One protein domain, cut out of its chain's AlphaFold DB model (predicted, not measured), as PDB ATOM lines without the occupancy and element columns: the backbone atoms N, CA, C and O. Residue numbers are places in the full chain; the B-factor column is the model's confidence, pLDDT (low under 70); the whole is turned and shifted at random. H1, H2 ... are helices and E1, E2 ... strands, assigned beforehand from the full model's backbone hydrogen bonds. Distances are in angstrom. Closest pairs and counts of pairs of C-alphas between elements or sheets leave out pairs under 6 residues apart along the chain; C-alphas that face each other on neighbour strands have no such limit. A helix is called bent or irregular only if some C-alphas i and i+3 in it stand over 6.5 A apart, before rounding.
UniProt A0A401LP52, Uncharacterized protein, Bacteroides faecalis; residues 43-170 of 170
ATOM      1  N   TYR A  43     -15.267 -17.544 -25.718       93.56
ATOM      2  CA  TYR A  43     -13.818 -17.699 -25.846       93.56
ATOM      3  C   TYR A  43     -13.434 -18.547 -27.062       93.56
ATOM      4  O   TYR A  43     -12.632 -18.113 -27.887       93.56
ATOM      5  N   ASP A  44     -14.067 -19.712 -27.236       92.75
ATOM      6  CA  ASP A  44     -13.820 -20.579 -28.395       92.75
ATOM      7  C   ASP A  44     -14.136 -19.857 -29.711       92.75
ATOM      8  O   ASP A  44     -13.469 -20.081 -30.717       92.75
ATOM      9  N   LYS A  45     -15.154 -18.982 -29.706       92.19
ATOM     10  CA  LYS A  45     -15.557 -18.164 -30.859       92.19
ATOM     11  C   LYS A  45     -14.523 -17.089 -31.212       92.19
ATOM     12  O   LYS A  45     -14.339 -16.823 -32.398       92.19
ATOM     13  N   LEU A  46     -13.853 -16.490 -30.222       92.06
ATOM     14  CA  LEU A  46     -12.807 -15.479 -30.443       92.06
ATOM     15  C   LEU A  46     -11.566 -16.065 -31.127       92.06
ATOM     16  O   LEU A  46     -10.944 -15.396 -31.950       92.06
ATOM     17  N   PHE A  47     -11.242 -17.321 -30.822       92.62
ATOM     18  CA  PHE A  47     -10.007 -17.985 -31.248       92.62
ATOM     19  C   PHE A  47     -10.259 -19.188 -32.176       92.62
ATOM     20  O   PHE A  47      -9.562 -20.196 -32.117       92.62
ATOM     21  N   LEU A  48     -11.287 -19.101 -33.034       89.38
ATOM     22  CA  LEU A  48     -11.642 -20.162 -33.993       89.38
ATOM     23  C   LEU A  48     -10.581 -20.397 -35.070       89.38
ATOM     24  O   LEU A  48     -10.418 -21.520 -35.544       89.38
ATOM     25  N   SER A  49      -9.958 -19.315 -35.529       88.38
ATOM     26  CA  SER A  49      -8.873 -19.355 -36.501       88.38
ATOM     27  C   SER A  49      -7.544 -19.485 -35.785       88.38
ATOM     28  O   SER A  49      -7.393 -18.941 -34.694       88.38
ATOM     29  N   ASP A  50      -6.575 -20.105 -36.451       90.25
ATOM     30  CA  ASP A  50      -5.198 -20.127 -35.973       90.25
ATOM     31  C   ASP A  50      -4.692 -18.698 -35.703       90.25
ATOM     32  O   ASP A  50      -4.983 -17.761 -36.461       90.25
ATOM     33  N   HIS A  51      -3.991 -18.517 -34.588       94.81
ATOM     34  CA  HIS A  51      -3.585 -17.210 -34.079       94.81
ATOM     35  C   HIS A  51      -2.258 -17.303 -33.338       94.81
ATOM     36  O   HIS A  51      -1.904 -18.334 -32.769       94.81
ATOM     37  N   SER A  52      -1.503 -16.204 -33.315       95.69
ATOM     38  CA  SER A  52      -0.257 -16.174 -32.553       95.69
ATOM     39  C   SER A  52      -0.562 -15.997 -31.070       95.69
ATOM     40  O   SER A  52      -1.378 -15.154 -30.688       95.69
ATOM     41  N   LYS A  53       0.115 -16.777 -30.229       95.94
ATOM     42  CA  LYS A  53      -0.015 -16.733 -28.773       95.94
ATOM     43  C   LYS A  53       1.363 -16.578 -28.144       95.94
ATOM     44  O   LYS A  53       2.283 -17.312 -28.495       95.94
ATOM     45  N   ALA A  54       1.482 -15.651 -27.201       97.00
ATOM     46  CA  ALA A  54       2.636 -15.528 -26.322       97.00
ATOM     47  C   ALA A  54       2.173 -15.729 -24.876       97.00
ATOM     48  O   ALA A  54       1.283 -15.027 -24.398       97.00
ATOM     49  N   GLU A  55       2.756 -16.713 -24.199       95.69
ATOM     50  CA  GLU A  55       2.451 -17.027 -22.804       95.69
ATOM     51  C   GLU A  55       3.433 -16.311 -21.875       95.69
ATOM     52  O   GLU A  55       4.639 -16.280 -22.117       95.69
ATOM     53  N   GLY A  56       2.905 -15.732 -20.803       93.81
ATOM     54  CA  GLY A  56       3.662 -14.965 -19.822       93.81
ATOM     55  C   GLY A  56       2.822 -14.726 -18.571       93.81
ATOM     56  O   GLY A  56       1.918 -15.501 -18.269       93.81
ATOM     57  N   PHE A  57       3.097 -13.642 -17.840       90.62
ATOM     58  CA  PHE A  57       2.267 -13.275 -16.683       90.62
ATOM     59  C   PHE A  57       0.833 -12.888 -17.101       90.62
ATOM     60  O   PHE A  57      -0.123 -13.184 -16.389       90.62
ATOM     61  N   ILE A  58       0.702 -12.258 -18.270       95.19
ATOM     62  CA  ILE A  58      -0.530 -12.103 -19.045       95.19
ATOM     63  C   ILE A  58      -0.299 -12.852 -20.351       95.19
ATOM     64  O   ILE A  58       0.770 -12.725 -20.955       95.19
ATOM     65  N   THR A  59      -1.288 -13.621 -20.785       96.88
ATOM     66  CA  THR A  59      -1.237 -14.273 -22.092       96.88
ATOM     67  C   THR A  59      -1.689 -13.281 -23.155       96.88
ATOM     68  O   THR A  59      -2.722 -12.627 -23.010       96.88
ATOM     69  N   VAL A  60      -0.919 -13.163 -24.234       97.06
ATOM     70  CA  VAL A  60      -1.227 -12.272 -25.356       97.06
ATOM     71  C   VAL A  60      -1.624 -13.104 -26.564       97.06
ATOM     72  O   VAL A  60      -0.899 -14.012 -26.974       97.06
ATOM     73  N   HIS A  61      -2.761 -12.769 -27.161       97.00
ATOM     74  CA  HIS A  61      -3.254 -13.373 -28.390       97.00
ATOM     75  C   HIS A  61      -3.302 -12.334 -29.501       97.00
ATOM     76  O   HIS A  61      -3.900 -11.274 -29.333       97.00
ATOM     77  N   LYS A  62      -2.733 -12.658 -30.662       96.12
ATOM     78  CA  LYS A  62      -2.860 -11.852 -31.875       96.12
ATOM     79  C   LYS A  62      -3.704 -12.595 -32.903       96.12
ATOM     80  O   LYS A  62      -3.251 -13.584 -33.478       96.12
ATOM     81  N   VAL A  63      -4.913 -12.095 -33.148       95.50
ATOM     82  CA  VAL A  63      -5.851 -12.622 -34.148       95.50
ATOM     83  C   VAL A  63      -5.949 -11.606 -35.280       95.50
ATOM     84  O   VAL A  63      -6.607 -10.573 -35.147       95.50
ATOM     85  N   LYS A  64      -5.293 -11.891 -36.412       91.38
ATOM     86  CA  LYS A  64      -5.108 -10.922 -37.509       91.38
ATOM     87  C   LYS A  64      -4.428  -9.646 -36.979       91.38
ATOM     88  O   LYS A  64      -3.330  -9.741 -36.441       91.38
ATOM     89  N   GLU A  65      -5.083  -8.493 -37.080       92.00
ATOM     90  CA  GLU A  65      -4.585  -7.201 -36.582       92.00
ATOM     91  C   GLU A  65      -5.036  -6.878 -35.151       92.00
ATOM     92  O   GLU A  65      -4.640  -5.857 -34.602       92.00
ATOM     93  N   LYS A  66      -5.853  -7.734 -34.526       95.44
ATOM     94  CA  LYS A  66      -6.360  -7.497 -33.174       95.44
ATOM     95  C   LYS A  66      -5.492  -8.163 -32.124       95.44
ATOM     96  O   LYS A  66      -5.117  -9.330 -32.276       95.44
ATOM     97  N   ILE A  67      -5.229  -7.440 -31.040       96.94
ATOM     98  CA  ILE A  67      -4.467  -7.935 -29.894       96.94
ATOM     99  C   ILE A  67      -5.405  -8.058 -28.697       96.94
ATOM    100  O   ILE A  67      -6.089  -7.108 -28.321       96.94
ATOM    101  N   TYR A  68      -5.417  -9.241 -28.092       97.44
ATOM    102  CA  TYR A  68      -6.197  -9.555 -26.904       97.44
ATOM    103  C   TYR A  68      -5.275  -9.945 -25.760       97.44
ATOM    104  O   TYR A  68      -4.344 -10.732 -25.942       97.44
ATOM    105  N   PHE A  69      -5.573  -9.434 -24.575       97.69
ATOM    106  CA  PHE A  69      -4.962  -9.886 -23.333       97.69
ATOM    107  C   PHE A  69      -5.901 -10.862 -22.638       97.69
ATOM    108  O   PHE A  69      -7.071 -10.553 -22.439       97.69
ATOM    109  N   GLU A  70      -5.375 -12.020 -22.253       97.62
ATOM    110  CA  GLU A  70      -5.990 -12.945 -21.307       97.62
ATOM    111  C   GLU A  70      -5.310 -12.740 -19.943       97.62
ATOM    112  O   GLU A  70      -4.168 -13.147 -19.711       97.62
ATOM    113  N   LEU A  71      -6.017 -12.041 -19.051       97.62
ATOM    114  CA  LEU A  71      -5.563 -11.675 -17.714       97.62
ATOM    115  C   LEU A  71      -6.132 -12.656 -16.677       97.62
ATOM    116  O   LEU A  71      -7.352 -12.674 -16.475       97.62
ATOM    117  N   PRO A  72      -5.285 -13.421 -15.966       97.62
ATOM    118  CA  PRO A  72      -5.721 -14.228 -14.835       97.62
ATOM    119  C   PRO A  72      -6.445 -13.387 -13.777       97.62
ATOM    120  O   PRO A  72      -5.964 -12.327 -13.371       97.62
ATOM    121  N   LEU A  73      -7.570 -13.887 -13.263       96.25
ATOM    122  CA  LEU A  73      -8.343 -13.218 -12.210       96.25
ATOM    123  C   LEU A  73      -7.520 -12.989 -10.935       96.25
ATOM    124  O   LEU A  73      -7.762 -12.025 -10.216       96.25
ATOM    125  N   SER A  74      -6.520 -13.835 -10.677       95.31
ATOM    126  CA  SER A  74      -5.576 -13.694  -9.561       95.31
ATOM    127  C   SER A  74      -4.684 -12.451  -9.657       95.31
ATOM    128  O   SER A  74      -4.112 -12.033  -8.649       95.31
ATOM    129  N   LEU A  75      -4.554 -11.858 -10.846       95.69
ATOM    130  CA  LEU A  75      -3.813 -10.619 -11.069       95.69
ATOM    131  C   LEU A  75      -4.701  -9.372 -11.010       95.69
ATOM    132  O   LEU A  75      -4.177  -8.257 -11.007       95.69
ATOM    133  N   LEU A  76      -6.027  -9.521 -10.924       94.88
ATOM    134  CA  LEU A  76      -6.902  -8.379 -10.673       94.88
ATOM    135  C   LEU A  76      -6.616  -7.791  -9.290       94.88
ATOM    136  O   LEU A  76      -6.441  -8.504  -8.305       94.88
ATOM    137  N   ARG A  77      -6.598  -6.459  -9.229       93.19
ATOM    138  CA  ARG A  77      -6.252  -5.625  -8.071       93.19
ATOM    139  C   ARG A  77      -4.830  -5.827  -7.547       93.19
ATOM    140  O   ARG A  77      -4.488  -5.232  -6.528       93.19
ATOM    141  N   ARG A  78      -3.997  -6.611  -8.237       94.56
ATOM    142  CA  ARG A  78      -2.577  -6.714  -7.928       94.56
ATOM    143  C   ARG A  78      -1.879  -5.435  -8.366       94.56
ATOM    144  O   ARG A  78      -2.022  -5.014  -9.511       94.56
ATOM    145  N   GLU A  79      -1.137  -4.847  -7.444       93.88
ATOM    146  CA  GLU A  79      -0.315  -3.671  -7.700       93.88
ATOM    147  C   GLU A  79       0.912  -4.057  -8.534       93.88
ATOM    148  O   GLU A  79       1.546  -5.091  -8.302       93.88
ATOM    149  N   MET A  80       1.201  -3.258  -9.555       94.75
ATOM    150  CA  MET A  80       2.237  -3.491 -10.554       94.75
ATOM    151  C   MET A  80       2.992  -2.190 -10.816       94.75
ATOM    152  O   MET A  80       2.418  -1.108 -10.750       94.75
ATOM    153  N   LEU A  81       4.277  -2.286 -11.152       94.06
ATOM    154  CA  LEU A  81       5.099  -1.129 -11.495       94.06
ATOM    155  C   LEU A  81       5.605  -1.278 -12.929       94.06
ATOM    156  O   LEU A  81       6.325  -2.229 -13.233       94.06
ATOM    157  N   LEU A  82       5.239  -0.341 -13.800       92.44
ATOM    158  CA  LEU A  82       5.767  -0.251 -15.156       92.44
ATOM    159  C   LEU A  82       6.843   0.826 -15.197       92.44
ATOM    160  O   LEU A  82       6.563   2.002 -14.992       92.44
ATOM    161  N   GLY A  83       8.077   0.438 -15.491       93.19
ATOM    162  CA  GLY A  83       9.176   1.378 -15.655       93.19
ATOM    163  C   GLY A  83      10.162   0.887 -16.701       93.19
ATOM    164  O   GLY A  83      10.327  -0.315 -16.899       93.19
ATOM    165  N   SER A  84      10.829   1.830 -17.353       92.62
ATOM    166  CA  SER A  84      11.963   1.562 -18.232       92.62
ATOM    167  C   SER A  84      13.267   1.859 -17.497       92.62
ATOM    168  O   SER A  84      13.300   2.566 -16.488       92.62
ATOM    169  N   THR A  85      14.367   1.272 -17.945       94.19
ATOM    170  CA  THR A  85      15.697   1.554 -17.404       94.19
ATOM    171  C   THR A  85      16.681   1.595 -18.557       94.19
ATOM    172  O   THR A  85      16.614   0.757 -19.452       94.19
ATOM    173  N   VAL A  86      17.568   2.587 -18.549       93.44
ATOM    174  CA  VAL A  86      18.592   2.743 -19.583       93.44
ATOM    175  C   VAL A  86      19.601   1.607 -19.452       93.44
ATOM    176  O   VAL A  86      20.315   1.528 -18.455       93.44
ATOM    177  N   THR A  87      19.659   0.720 -20.441       95.31
ATOM    178  CA  THR A  87      20.581  -0.425 -20.447       95.31
ATOM    179  C   THR A  87      21.940  -0.076 -21.043       95.31
ATOM    180  O   THR A  87      22.956  -0.596 -20.596       95.31
ATOM    181  N   GLU A  88      21.964   0.825 -22.023       94.12
ATOM    182  CA  GLU A  88      23.160   1.241 -22.752       94.12
ATOM    183  C   GLU A  88      22.983   2.647 -23.338       94.12
ATOM    184  O   GLU A  88      21.859   3.123 -23.510       94.12
ATOM    185  N   ILE A  89      24.100   3.320 -23.624       94.19
ATOM    186  CA  ILE A  89      24.150   4.663 -24.215       94.19
ATOM    187  C   ILE A  89      25.321   4.753 -25.197       94.19
ATOM    188  O   ILE A  89      26.364   4.138 -24.984       94.19
ATOM    189  N   SER A  90      25.159   5.541 -26.260       94.69
ATOM    190  CA  SER A  90      26.226   5.847 -27.227       94.69
ATOM    191  C   SER A  90      27.057   7.076 -26.840       94.69
ATOM    192  O   SER A  90      28.223   7.175 -27.212       94.69
ATOM    193  N   ASP A  91      26.458   8.003 -26.088       93.81
ATOM    194  CA  ASP A  91      27.094   9.197 -25.533       93.81
ATOM    195  C   ASP A  91      26.720   9.312 -24.051       93.81
ATOM    196  O   ASP A  91      25.540   9.305 -23.685       93.81
ATOM    197  N   ASN A  92      27.737   9.464 -23.203       88.75
ATOM    198  CA  ASN A  92      27.603   9.619 -21.756       88.75
ATOM    199  C   ASN A  92      26.830  10.882 -21.340       88.75
ATOM    200  O   ASN A  92      26.465  11.014 -20.174       88.75
ATOM    201  N   LYS A  93      26.565  11.809 -22.268       91.31
ATOM    202  CA  LYS A  93      25.722  12.989 -22.030       91.31
ATOM    203  C   LYS A  93      24.219  12.715 -22.113       91.31
ATOM    204  O   LYS A  93      23.448  13.539 -21.628       91.31
ATOM    205  N   ASN A  94      23.790  11.604 -22.718       88.44
ATOM    206  CA  ASN A  94      22.370  11.357 -22.999       88.44
ATOM    207  C   ASN A  94      21.595  10.848 -21.782       88.44
ATOM    208  O   ASN A  94      20.448  11.233 -21.573       88.44
ATOM    209  N   ALA A  95      22.204   9.963 -20.995       91.25
ATOM    210  CA  ALA A  95      21.621   9.424 -19.777       91.25
ATOM    211  C   ALA A  95      22.695   8.731 -18.938       91.25
ATOM    212  O   ALA A  95      23.793   8.448 -19.413       91.25
ATOM    213  N   ILE A  96      22.350   8.402 -17.699       92.06
ATOM    214  CA  ILE A  96      23.157   7.518 -16.859       92.06
ATOM    215  C   ILE A  96      22.638   6.089 -17.051       92.06
ATOM    216  O   ILE A  96      21.435   5.847 -16.944       92.06
ATOM    217  N   ILE A  97      23.523   5.130 -17.324       93.94
ATOM    218  CA  ILE A  97      23.150   3.708 -17.406       93.94
ATOM    219  C   ILE A  97      22.542   3.270 -16.065       93.94
ATOM    220  O   ILE A  97      23.051   3.610 -14.999       93.94
ATOM    221  N   GLY A  98      21.434   2.537 -16.108       92.56
ATOM    222  CA  GLY A  98      20.674   2.128 -14.926       92.56
ATOM    223  C   GLY A  98      19.689   3.182 -14.407       92.56
ATOM    224  O   GLY A  98      18.896   2.880 -13.514       92.56
ATOM    225  N   SER A  99      19.685   4.397 -14.967       93.25
ATOM    226  CA  SER A  99      18.682   5.409 -14.622       93.25
ATOM    227  C   SER A  99      17.316   5.098 -15.238       93.25
ATOM    228  O   SER A  99      17.200   4.385 -16.241       93.25
ATOM    229  N   LYS A 100      16.268   5.640 -14.612       92.50
ATOM    230  CA  LYS A 100      14.893   5.608 -15.113       92.50
ATOM    231  C   LYS A 100      14.616   6.942 -15.808       92.50
ATOM    232  O   LYS A 100      14.612   7.961 -15.122       92.50
ATOM    233  N   PRO A 101      14.434   6.966 -17.138       88.69
ATOM    234  CA  PRO A 101      14.260   8.218 -17.872       88.69
ATOM    235  C   PRO A 101      12.894   8.866 -17.610       88.69
ATOM    236  O   PRO A 101      12.736  10.067 -17.804       88.69
ATOM    237  N   THR A 102      11.912   8.078 -17.170       90.44
ATOM    238  CA  THR A 102      10.562   8.523 -16.816       90.44
ATOM    239  C   THR A 102      10.166   7.969 -15.454       90.44
ATOM    240  O   THR A 102      10.631   6.892 -15.064       90.44
ATOM    241  N   GLU A 103       9.269   8.674 -14.765       90.50
ATOM    242  CA  GLU A 103       8.667   8.185 -13.524       90.50
ATOM    243  C   GLU A 103       7.945   6.851 -13.791       90.50
ATOM    244  O   GLU A 103       7.151   6.767 -14.736       90.50
ATOM    245  N   PRO A 104       8.233   5.784 -13.026       93.06
ATOM    246  CA  PRO A 104       7.508   4.532 -13.150       93.06
ATOM    247  C   PRO A 104       6.019   4.706 -12.864       93.06
ATOM    248  O   PRO A 104       5.613   5.373 -11.918       93.06
ATOM    249  N   ILE A 105       5.192   4.030 -13.649       92.69
ATOM    250  CA  ILE A 105       3.750   4.031 -13.454       92.69
ATOM    251  C   ILE A 105       3.412   2.925 -12.460       92.69
ATOM    252  O   ILE A 105       3.576   1.740 -12.759       92.69
ATOM    253  N   HIS A 106       2.926   3.308 -11.282       94.88
ATOM    254  CA  HIS A 106       2.316   2.387 -10.332       94.88
ATOM    255  C   HIS A 106       0.860   2.147 -10.743       94.88
ATOM    256  O   HIS A 106       0.054   3.077 -10.740       94.88
ATOM    257  N   PHE A 107       0.515   0.927 -11.152       95.38
ATOM    258  CA  PHE A 107      -0.788   0.626 -11.736       95.38
ATOM    259  C   PHE A 107      -1.379  -0.696 -11.252       95.38
ATOM    260  O   PHE A 107      -0.697  -1.557 -10.701       95.38
ATOM    261  N   ARG A 108      -2.673  -0.881 -11.510       95.88
ATOM    262  CA  ARG A 108      -3.362  -2.167 -11.384       95.88
ATOM    263  C   ARG A 108      -4.471  -2.307 -12.411       95.88
ATOM    264  O   ARG A 108      -5.106  -1.327 -12.801       95.88
ATOM    265  N   PHE A 109      -4.756  -3.549 -12.781       96.56
ATOM    266  CA  PHE A 109      -6.003  -3.893 -13.452       96.56
ATOM    267  C   PHE A 109      -7.080  -4.173 -12.413       96.56
ATOM    268  O   PHE A 109      -6.843  -4.922 -11.469       96.56
ATOM    269  N   HIS A 110      -8.277  -3.630 -12.575       95.62
ATOM    270  CA  HIS A 110      -9.418  -3.980 -11.732       95.62
ATOM    271  C   HIS A 110     -10.696  -4.050 -12.561       95.62
ATOM    272  O   HIS A 110     -10.761  -3.543 -13.677       95.62
ATOM    273  N   LYS A 111     -11.720  -4.715 -12.030       95.38
ATOM    274  CA  LYS A 111     -13.025  -4.785 -12.682       95.38
ATOM    275  C   LYS A 111     -13.919  -3.681 -12.135       95.38
ATOM    276  O   LYS A 111     -14.108  -3.600 -10.922       95.38
ATOM    277  N   LEU A 112     -14.502  -2.894 -13.030       93.50
ATOM    278  CA  LEU A 112     -15.538  -1.922 -12.709       93.50
ATOM    279  C   LEU A 112     -16.715  -2.160 -13.654       93.50
ATOM    280  O   LEU A 112     -16.589  -2.044 -14.873       93.50
ATOM    281  N   ASN A 113     -17.864  -2.537 -13.093       91.06
ATOM    282  CA  ASN A 113     -19.030  -2.979 -13.861       91.06
ATOM    283  C   ASN A 113     -18.664  -4.129 -14.828       91.06
ATOM    284  O   ASN A 113     -18.145  -5.161 -14.399       91.06
ATOM    285  N   ASN A 114     -18.917  -3.952 -16.127       92.81
ATOM    286  CA  ASN A 114     -18.616  -4.920 -17.186       92.81
ATOM    287  C   ASN A 114     -17.316  -4.617 -17.953       92.81
ATOM    288  O   ASN A 114     -17.127  -5.120 -19.057       92.81
ATOM    289  N   LYS A 115     -16.419  -3.813 -17.372       96.69
ATOM    290  CA  LYS A 115     -15.142  -3.439 -17.983       96.69
ATOM    291  C   LYS A 115     -13.958  -3.846 -17.114       96.69
ATOM    292  O   LYS A 115     -14.066  -3.934 -15.886       96.69
ATOM    293  N   VAL A 116     -12.823  -4.073 -17.765       97.56
ATOM    294  CA  VAL A 116     -11.511  -4.135 -17.114       97.56
ATOM    295  C   VAL A 116     -10.888  -2.752 -17.215       97.56
ATOM    296  O   VAL A 116     -10.747  -2.214 -18.307       97.56
ATOM    297  N   CYS A 117     -10.531  -2.163 -16.086       97.00
ATOM    298  CA  CYS A 117      -9.923  -0.846 -16.005       97.00
ATOM    299  C   CYS A 117      -8.440  -0.984 -15.669       97.00
ATOM    300  O   CYS A 117      -8.081  -1.637 -14.686       97.00
ATOM    301  N   LEU A 118      -7.593  -0.354 -16.479       96.44
ATOM    302  CA  LEU A 118      -6.208  -0.060 -16.150       96.44
ATOM    303  C   LEU A 118      -6.180   1.256 -15.377       96.44
ATOM    304  O   LEU A 118      -6.613   2.284 -15.896       96.44
ATOM    305  N   SER A 119      -5.665   1.222 -14.155       95.31
ATOM    306  CA  SER A 119      -5.683   2.367 -13.252       95.31
ATOM    307  C   SER A 119      -4.318   2.664 -12.668       95.31
ATOM    308  O   SER A 119      -3.638   1.737 -12.234       95.31
ATOM    309  N   ALA A 120      -3.957   3.945 -12.616       94.25
ATOM    310  CA  ALA A 120      -2.802   4.432 -11.876       94.25
ATOM    311  C   ALA A 120      -3.160   4.591 -10.395       94.25
ATOM    312  O   ALA A 120      -4.149   5.245 -10.053       94.25
ATOM    313  N   ILE A 121      -2.349   3.994  -9.529       91.12
ATOM    314  CA  ILE A 121      -2.555   3.994  -8.082       91.12
ATOM    315  C   ILE A 121      -2.037   5.308  -7.510       91.12
ATOM    316  O   ILE A 121      -0.904   5.705  -7.778       91.12
ATOM    317  N   GLN A 122      -2.867   5.973  -6.709       83.62
ATOM    318  CA  GLN A 122      -2.479   7.183  -5.991       83.62
ATOM    319  C   GLN A 122      -1.831   6.817  -4.655       83.62
ATOM    320  O   GLN A 122      -2.449   6.165  -3.814       83.62
ATOM    321  N   THR A 123      -0.582   7.243  -4.462       80.81
ATOM    322  CA  THR A 123       0.200   6.967  -3.242       80.81
ATOM    323  C   THR A 123       0.635   8.229  -2.499       80.81
ATOM    324  O   THR A 123       1.406   8.135  -1.551       80.81
ATOM    325  N   ASP A 124       0.152   9.403  -2.909       77.81
ATOM    326  CA  ASP A 124       0.616  10.690  -2.373       77.81
ATOM    327  C   ASP A 124       0.171  10.915  -0.925       77.81
ATOM    328  O   ASP A 124       0.915  11.458  -0.110       77.81
ATOM    329  N   ASN A 125      -1.034  10.456  -0.578       78.25
ATOM    330  CA  ASN A 125      -1.560  10.559   0.777       78.25
ATOM    331  C   ASN A 125      -1.420   9.209   1.477       78.25
ATOM    332  O   ASN A 125      -2.188   8.285   1.209       78.25
ATOM    333  N   VAL A 126      -0.460   9.099   2.392       77.94
ATOM    334  CA  VAL A 126      -0.274   7.928   3.257       77.94
ATOM    335  C   VAL A 126      -0.198   8.364   4.715       77.94
ATOM    336  O   VAL A 126       0.313   9.435   5.032       77.94
ATOM    337  N   SER A 127      -0.707   7.525   5.614       79.81
ATOM    338  CA  SER A 127      -0.575   7.724   7.055       79.81
ATOM    339  C   SER A 127      -0.055   6.450   7.704       79.81
ATOM    340  O   SER A 127      -0.500   5.351   7.378       79.81
ATOM    341  N   ASN A 128       0.878   6.617   8.641       79.62
ATOM    342  CA  ASN A 128       1.366   5.542   9.505       79.62
ATOM    343  C   ASN A 128       0.538   5.421  10.796       79.62
ATOM    344  O   ASN A 128       0.859   4.602  11.662       79.62
ATOM    345  N   ASP A 129      -0.490   6.257  10.949       82.38
ATOM    346  CA  ASP A 129      -1.413   6.196  12.072       82.38
ATOM    347  C   ASP A 129      -2.269   4.922  11.992       82.38
ATOM    348  O   ASP A 129      -2.605   4.425  10.915       82.38
ATOM    349  N   LYS A 130      -2.618   4.385  13.158       83.12
ATOM    350  CA  LYS A 130      -3.501   3.226  13.298       83.12
ATOM    351  C   LYS A 130      -4.974   3.625  13.418       83.12
ATOM    352  O   LYS A 130      -5.810   2.734  13.548       83.12
ATOM    353  N   ASP A 131      -5.298   4.919  13.385       91.69
ATOM    354  CA  ASP A 131      -6.683   5.394  13.350       91.69
ATOM    355  C   ASP A 131      -7.404   4.924  12.070       91.69
ATOM    356  O   ASP A 131      -7.132   5.371  10.951       91.69
ATOM    357  N   GLU A 132      -8.366   4.020  12.249       87.75
ATOM    358  CA  GLU A 132      -9.183   3.455  11.176       87.75
ATOM    359  C   GLU A 132     -10.000   4.514  10.423       87.75
ATOM    360  O   GLU A 132     -10.210   4.376   9.216       87.75
ATOM    361  N   ARG A 133     -10.437   5.593  11.092       89.56
ATOM    362  CA  ARG A 133     -11.207   6.671  10.448       89.56
ATOM    363  C   ARG A 133     -10.337   7.463   9.492       89.56
ATOM    364  O   ARG A 133     -10.770   7.777   8.385       89.56
ATOM    365  N   LEU A 134      -9.112   7.764   9.916       87.19
ATOM    366  CA  LEU A 134      -8.141   8.445   9.071       87.19
ATOM    367  C   LEU A 134      -7.766   7.567   7.873       87.19
ATOM    368  O   LEU A 134      -7.748   8.053   6.744       87.19
ATOM    369  N   LYS A 135      -7.546   6.266   8.097       84.75
ATOM    370  CA  LYS A 135      -7.257   5.315   7.018       84.75
ATOM    371  C   LYS A 135      -8.386   5.254   5.984       84.75
ATOM    372  O   LYS A 135      -8.117   5.370   4.792       84.75
ATOM    373  N   ALA A 136      -9.640   5.154   6.428       84.38
ATOM    374  CA  ALA A 136     -10.796   5.146   5.532       84.38
ATOM    375  C   ALA A 136     -10.935   6.461   4.742       84.38
ATOM    376  O   ALA A 136     -11.218   6.436   3.546       84.38
ATOM    377  N   ALA A 137     -10.691   7.611   5.382       86.50
ATOM    378  CA  ALA A 137     -10.721   8.909   4.709       86.50
ATOM    379  C   ALA A 137      -9.642   9.020   3.616       86.50
ATOM    380  O   ALA A 137      -9.920   9.517   2.524       86.50
ATOM    381  N   ILE A 138      -8.434   8.512   3.882       84.06
ATOM    382  CA  ILE A 138      -7.342   8.460   2.901       84.06
ATOM    383  C   ILE A 138      -7.692   7.522   1.741       84.06
ATOM    384  O   ILE A 138      -7.540   7.909   0.585       84.06
ATOM    385  N   GLU A 139      -8.215   6.324   2.019       80.50
ATOM    386  CA  GLU A 139      -8.653   5.375   0.982       80.50
ATOM    387  C   GLU A 139      -9.754   5.966   0.085       80.50
ATOM    388  O   GLU A 139      -9.724   5.785  -1.129       80.50
ATOM    389  N   MET A 140     -10.694   6.726   0.658       81.38
ATOM    390  CA  MET A 140     -11.725   7.437  -0.106       81.38
ATOM    391  C   MET A 140     -11.169   8.601  -0.933       81.38
ATOM    392  O   MET A 140     -11.732   8.926  -1.977       81.38
ATOM    393  N   SER A 141     -10.099   9.246  -0.469       82.06
ATOM    394  CA  SER A 141      -9.456  10.349  -1.188       82.06
ATOM    395  C   SER A 141      -8.539   9.860  -2.312       82.06
ATOM    396  O   SER A 141      -8.371  10.563  -3.305       82.06
ATOM    397  N   ASN A 142      -7.957   8.668  -2.173       80.00
ATOM    398  CA  ASN A 142      -7.026   8.071  -3.133       80.00
ATOM    399  C   ASN A 142      -7.746   7.138  -4.120       80.00
ATOM    400  O   ASN A 142      -7.330   5.998  -4.334       80.00
ATOM    401  N   ILE A 143      -8.840   7.601  -4.728       79.88
ATOM    402  CA  ILE A 143      -9.466   6.855  -5.826       79.88
ATOM    403  C   ILE A 143      -8.486   6.815  -7.001       79.88
ATOM    404  O   ILE A 143      -7.965   7.848  -7.424       79.88
ATOM    405  N   ASP A 144      -8.249   5.620  -7.535       85.56
ATOM    406  CA  ASP A 144      -7.311   5.445  -8.637       85.56
ATOM    407  C   ASP A 144      -7.780   6.167  -9.905       85.56
ATOM    408  O   ASP A 144      -8.943   6.073 -10.313       85.56
ATOM    409  N   ALA A 145      -6.843   6.800 -10.605       91.00
ATOM    410  CA  ALA A 145      -7.117   7.380 -11.910       91.00
ATOM    411  C   ALA A 145      -7.238   6.256 -12.950       91.00
ATOM    412  O   ALA A 145      -6.289   5.504 -13.171       91.00
ATOM    413  N   ILE A 146      -8.402   6.119 -13.593       93.69
ATOM    414  CA  ILE A 146      -8.591   5.173 -14.702       93.69
ATOM    415  C   ILE A 146      -7.859   5.724 -15.927       93.69
ATOM    416  O   ILE A 146      -8.268   6.735 -16.490       93.69
ATOM    417  N   LEU A 147      -6.786   5.046 -16.333       94.00
ATOM    418  CA  LEU A 147      -6.017   5.379 -17.532       94.00
ATOM    419  C   LEU A 147      -6.731   4.889 -18.793       94.00
ATOM    420  O   LEU A 147      -6.753   5.591 -19.796       94.00
ATOM    421  N   GLN A 148      -7.309   3.684 -18.734       95.81
ATOM    422  CA  GLN A 148      -8.054   3.093 -19.843       95.81
ATOM    423  C   GLN A 148      -9.075   2.069 -19.338       95.81
ATOM    424  O   GLN A 148      -8.841   1.380 -18.342       95.81
ATOM    425  N   ALA A 149     -10.204   1.944 -20.035       96.69
ATOM    426  CA  ALA A 149     -11.220   0.935 -19.756       96.69
ATOM    427  C   ALA A 149     -11.490   0.075 -20.996       96.69
ATOM    428  O   ALA A 149     -11.755   0.595 -22.076       96.69
ATOM    429  N   PHE A 150     -11.469  -1.241 -20.815       97.94
ATOM    430  CA  PHE A 150     -11.611  -2.234 -21.872       97.94
ATOM    431  C   PHE A 150     -12.905  -3.022 -21.702       97.94
ATOM    432  O   PHE A 150     -13.265  -3.420 -20.588       97.94
ATOM    433  N   ASP A 151     -13.599  -3.271 -22.808       97.25
ATOM    434  CA  ASP A 151     -14.738  -4.182 -22.820       97.25
ATOM    435  C   ASP A 151     -14.280  -5.634 -22.689       97.25
ATOM    436  O   ASP A 151     -13.322  -6.076 -23.328       97.25
ATOM    437  N   ILE A 152     -14.988  -6.388 -21.847       96.88
ATOM    438  CA  ILE A 152     -14.734  -7.817 -21.674       96.88
ATOM    439  C   ILE A 152     -15.251  -8.549 -22.911       96.88
ATOM    440  O   ILE A 152     -16.455  -8.573 -23.165       96.88
ATOM    441  N   ALA A 153     -14.345  -9.181 -23.652       95.88
ATOM    442  CA  ALA A 153     -14.684  -9.973 -24.826       95.88
ATOM    443  C   ALA A 153     -15.185 -11.373 -24.433       95.88
ATOM    444  O   ALA A 153     -16.177 -11.856 -24.977       95.88
ATOM    445  N   ALA A 154     -14.520 -12.022 -23.472       96.06
ATOM    446  CA  ALA A 154     -14.919 -13.323 -22.938       96.06
ATOM    447  C   ALA A 154     -14.249 -13.614 -21.586       96.06
ATOM    448  O   ALA A 154     -13.268 -12.977 -21.211       96.06
ATOM    449  N   TYR A 155     -14.751 -14.625 -20.882       96.19
ATOM    450  CA  TYR A 155     -13.966 -15.372 -19.897       96.19
ATOM    451  C   TYR A 155     -13.422 -16.619 -20.582       96.19
ATOM    452  O   TYR A 155     -14.082 -17.146 -21.481       96.19
ATOM    453  N   ASN A 156     -12.254 -17.095 -20.165       94.81
ATOM    454  CA  ASN A 156     -11.731 -18.361 -20.667       94.81
ATOM    455  C   ASN A 156     -12.604 -19.554 -20.224       94.81
ATOM    456  O   ASN A 156     -13.501 -19.433 -19.385       94.81
ATOM    457  N   ASN A 157     -12.365 -20.724 -20.821       92.38
ATOM    458  CA  ASN A 157     -13.250 -21.886 -20.671       92.38
ATOM    459  C   ASN A 157     -13.376 -22.417 -19.233       92.38
ATOM    460  O   ASN A 157     -14.383 -23.046 -18.907       92.38
ATOM    461  N   ASP A 158     -12.387 -22.168 -18.377       92.88
ATOM    462  CA  ASP A 158     -12.415 -22.517 -16.953       92.88
ATOM    463  C   ASP A 158     -12.796 -21.331 -16.043       92.88
ATOM    464  O   ASP A 158     -12.872 -21.487 -14.825       92.88
ATOM    465  N   SER A 159     -13.095 -20.163 -16.626       93.75
ATOM    466  CA  SER A 159     -13.444 -18.916 -15.932       93.75
ATOM    467  C   SER A 159     -12.374 -18.404 -14.959       93.75
ATOM    468  O   SER A 159     -12.694 -17.672 -14.023       93.75
ATOM    469  N   THR A 160     -11.108 -18.763 -15.167       96.25
ATOM    470  CA  THR A 160      -9.973 -18.301 -14.352       96.25
ATOM    471  C   THR A 160      -9.324 -17.020 -14.874       96.25
ATOM    472  O   THR A 160      -8.556 -16.391 -14.141       96.25
ATOM    473  N   ALA A 161      -9.641 -16.600 -16.101       97.19
ATOM    474  CA  ALA A 161      -9.095 -15.406 -16.736       97.19
ATOM    475  C   ALA A 161     -10.150 -14.624 -17.533       97.19
ATOM    476  O   ALA A 161     -11.169 -15.166 -17.975       97.19
ATOM    477  N   ILE A 162      -9.888 -13.329 -17.719       97.62
ATOM    478  CA  ILE A 162     -10.698 -12.413 -18.529       97.62
ATOM    479  C   ILE A 162      -9.932 -12.064 -19.796       97.62
ATOM    480  O   ILE A 162      -8.770 -11.669 -19.725       97.62
ATOM    481  N   VAL A 163     -10.611 -12.150 -20.935       97.44
ATOM    482  CA  VAL A 163     -10.099 -11.743 -22.240       97.44
ATOM    483  C   VAL A 163     -10.693 -10.398 -22.637       97.44
ATOM    484  O   VAL A 163     -11.915 -10.234 -22.636       97.44
ATOM    485  N   PHE A 164      -9.843  -9.447 -23.006       97.69
ATOM    486  CA  PHE A 164     -10.242  -8.130 -23.504       97.69
ATOM    487  C   PHE A 164      -9.300  -7.656 -24.616       97.69
ATOM    488  O   PHE A 164      -8.129  -8.032 -24.660       97.69
ATOM    489  N   GLU A 165      -9.833  -6.874 -25.554       97.25
ATOM    490  CA  GLU A 165      -9.076  -6.324 -26.685       97.25
ATOM    491  C   GLU A 165      -8.299  -5.077 -26.250       97.25
ATOM    492  O   GLU A 165      -8.841  -4.229 -25.541       97.25
ATOM    493  N   VAL A 166      -7.042  -4.957 -26.680       96.88
ATOM    494  CA  VAL A 166      -6.138  -3.847 -26.323       96.88
ATOM    495  C   VAL A 166      -5.508  -3.170 -27.543       96.88
ATOM    496  O   VAL A 166      -4.582  -2.385 -27.387       96.88
ATOM    497  N   THR A 167      -5.992  -3.471 -28.750       95.50
ATOM    498  CA  THR A 167      -5.402  -3.010 -30.018       95.50
ATOM    499  C   THR A 167      -5.179  -1.496 -30.053       95.50
ATOM    500  O   THR A 167      -4.073  -1.068 -30.342       95.50
ATOM    501  N   ASP A 168      -6.187  -0.697 -29.690       92.62
ATOM    502  CA  ASP A 168      -6.119   0.775 -29.758       92.62
ATOM    503  C   ASP A 168      -5.267   1.411 -28.643       92.62
ATOM    504  O   ASP A 168      -5.050   2.621 -28.636       92.62
ATOM    505  N   PHE A 169      -4.844   0.618 -27.656       89.56
ATOM    506  CA  PHE A 169      -4.028   1.081 -26.533       89.56
ATOM    507  C   PHE A 169      -2.519   0.927 -26.789       89.56
ATOM    508  O   PHE A 169      -1.727   1.592 -26.118       89.56
ATOM    509  N   LEU A 170      -2.131   0.042 -27.712       80.62
ATOM    510  CA  LEU A 170      -0.737  -0.237 -28.074       80.62
ATOM    511  C   LEU A 170      -0.259   0.688 -29.196       80.62
ATOM    512  O   LEU A 170       0.919   1.101 -29.121       80.62
TER     513      LEU A 170
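This is residues 43 to 170 of the 170 residues of an uncharacterized protein of Bacteroides faecalis (UniProt A0A401LP52). Picture one strongly twisted antiparallel sheet of eight strands, curled like part of a barrel, in two halves: E1, E2, E3 and E8 in one, E4, E5 and E6 in the other, with the long bent strand E7 joining them. From the second half two extensions reach away, the long loop of residues 83 to 104 between E4 and E5, and the stretch leading to H2, while short H1 is by the first half. The printed part has 128 residues, with named elements in the order H1 E1 E2 E3 E4 E5 E6 H2 E7 E8; these hold 62 residues, under half, and the class is mixed, helices and strands. The sheet's order is E1 - E2 - E3 - E8 - E7 - E6 - E5 - E4. The whole is loose, with a radius of gyration of the C-alphas of 18.8 A, and flat, spanning 53 by 51 by 21 A.

Start with E7, residues 145 to 155: find C-alpha 145 at (-7.117, 7.380, -11.910) and follow it 25.1 A to C-alpha 155. E5, residues 105 to 112, runs 20.2 A, and E6, residues 115 to 120, 15.9 A; E4 is residues 80 to 82. E3, residues 66 to 72, runs 19.5 A; its neighbour E2 is residues 59 to 63, and E1, the neighbour of E2, is residues 52 to 54. E8, residues 161 to 165, ends at C-alpha 165, (-9.076, -6.324, -26.685). H1 is residues 43 to 46, and H2, residues 132 to 141, runs 14.2 A from (-9.183, 3.455, 11.176).

Look first at E7, which bends by 61 degrees at residue 152. Its residues 145 to 151 pair with E6, where N 150 and O 116 are 2.8 A apart; its residues 152 to 155 pair with E8 in a hairpin, with N 163 and O 154 at 2.8 A. Going one way, E5 and E6 form a hairpin, N 110 to O 117 at 2.9 A, and E4 and E5 another, N 82 to O 105 at 2.9 A; E4 E5 E6 is a meander, each strand the antiparallel neighbour of the one before. Going the other way, N 69 of E3 is 2.9 A from O 164 of E8, and E1 E2 E3 is a second meander, with N 61 and O 68 at 2.9 A and N 54 and O 60 at 2.9 A. H1 is on the sheet at a height of 6.3 A, only just over none of its strands, with 2 of its C-alphas falling on E7; the closest C-alphas of H1 and E7, of Tyr 43 and Ala 154, are 5.4 A apart. H2 is not on the sheet. In H2 every O i to N i+4 pair is within hydrogen-bond range; H1 is too short for such a pair.

The two C-alphas farthest apart, of Ser 49 and Asp 131, are 55.7 A apart. The printed part has no cut and ends at the chain's last residue, 170. The links E4 to E5 and E6 to H2 are long, and residues 128 to 133, of which 132 and 133 belong to H2, stand free. The mean pLDDT of the printed part is 92.2, that of H2 is 85, and no printed residue is under 70.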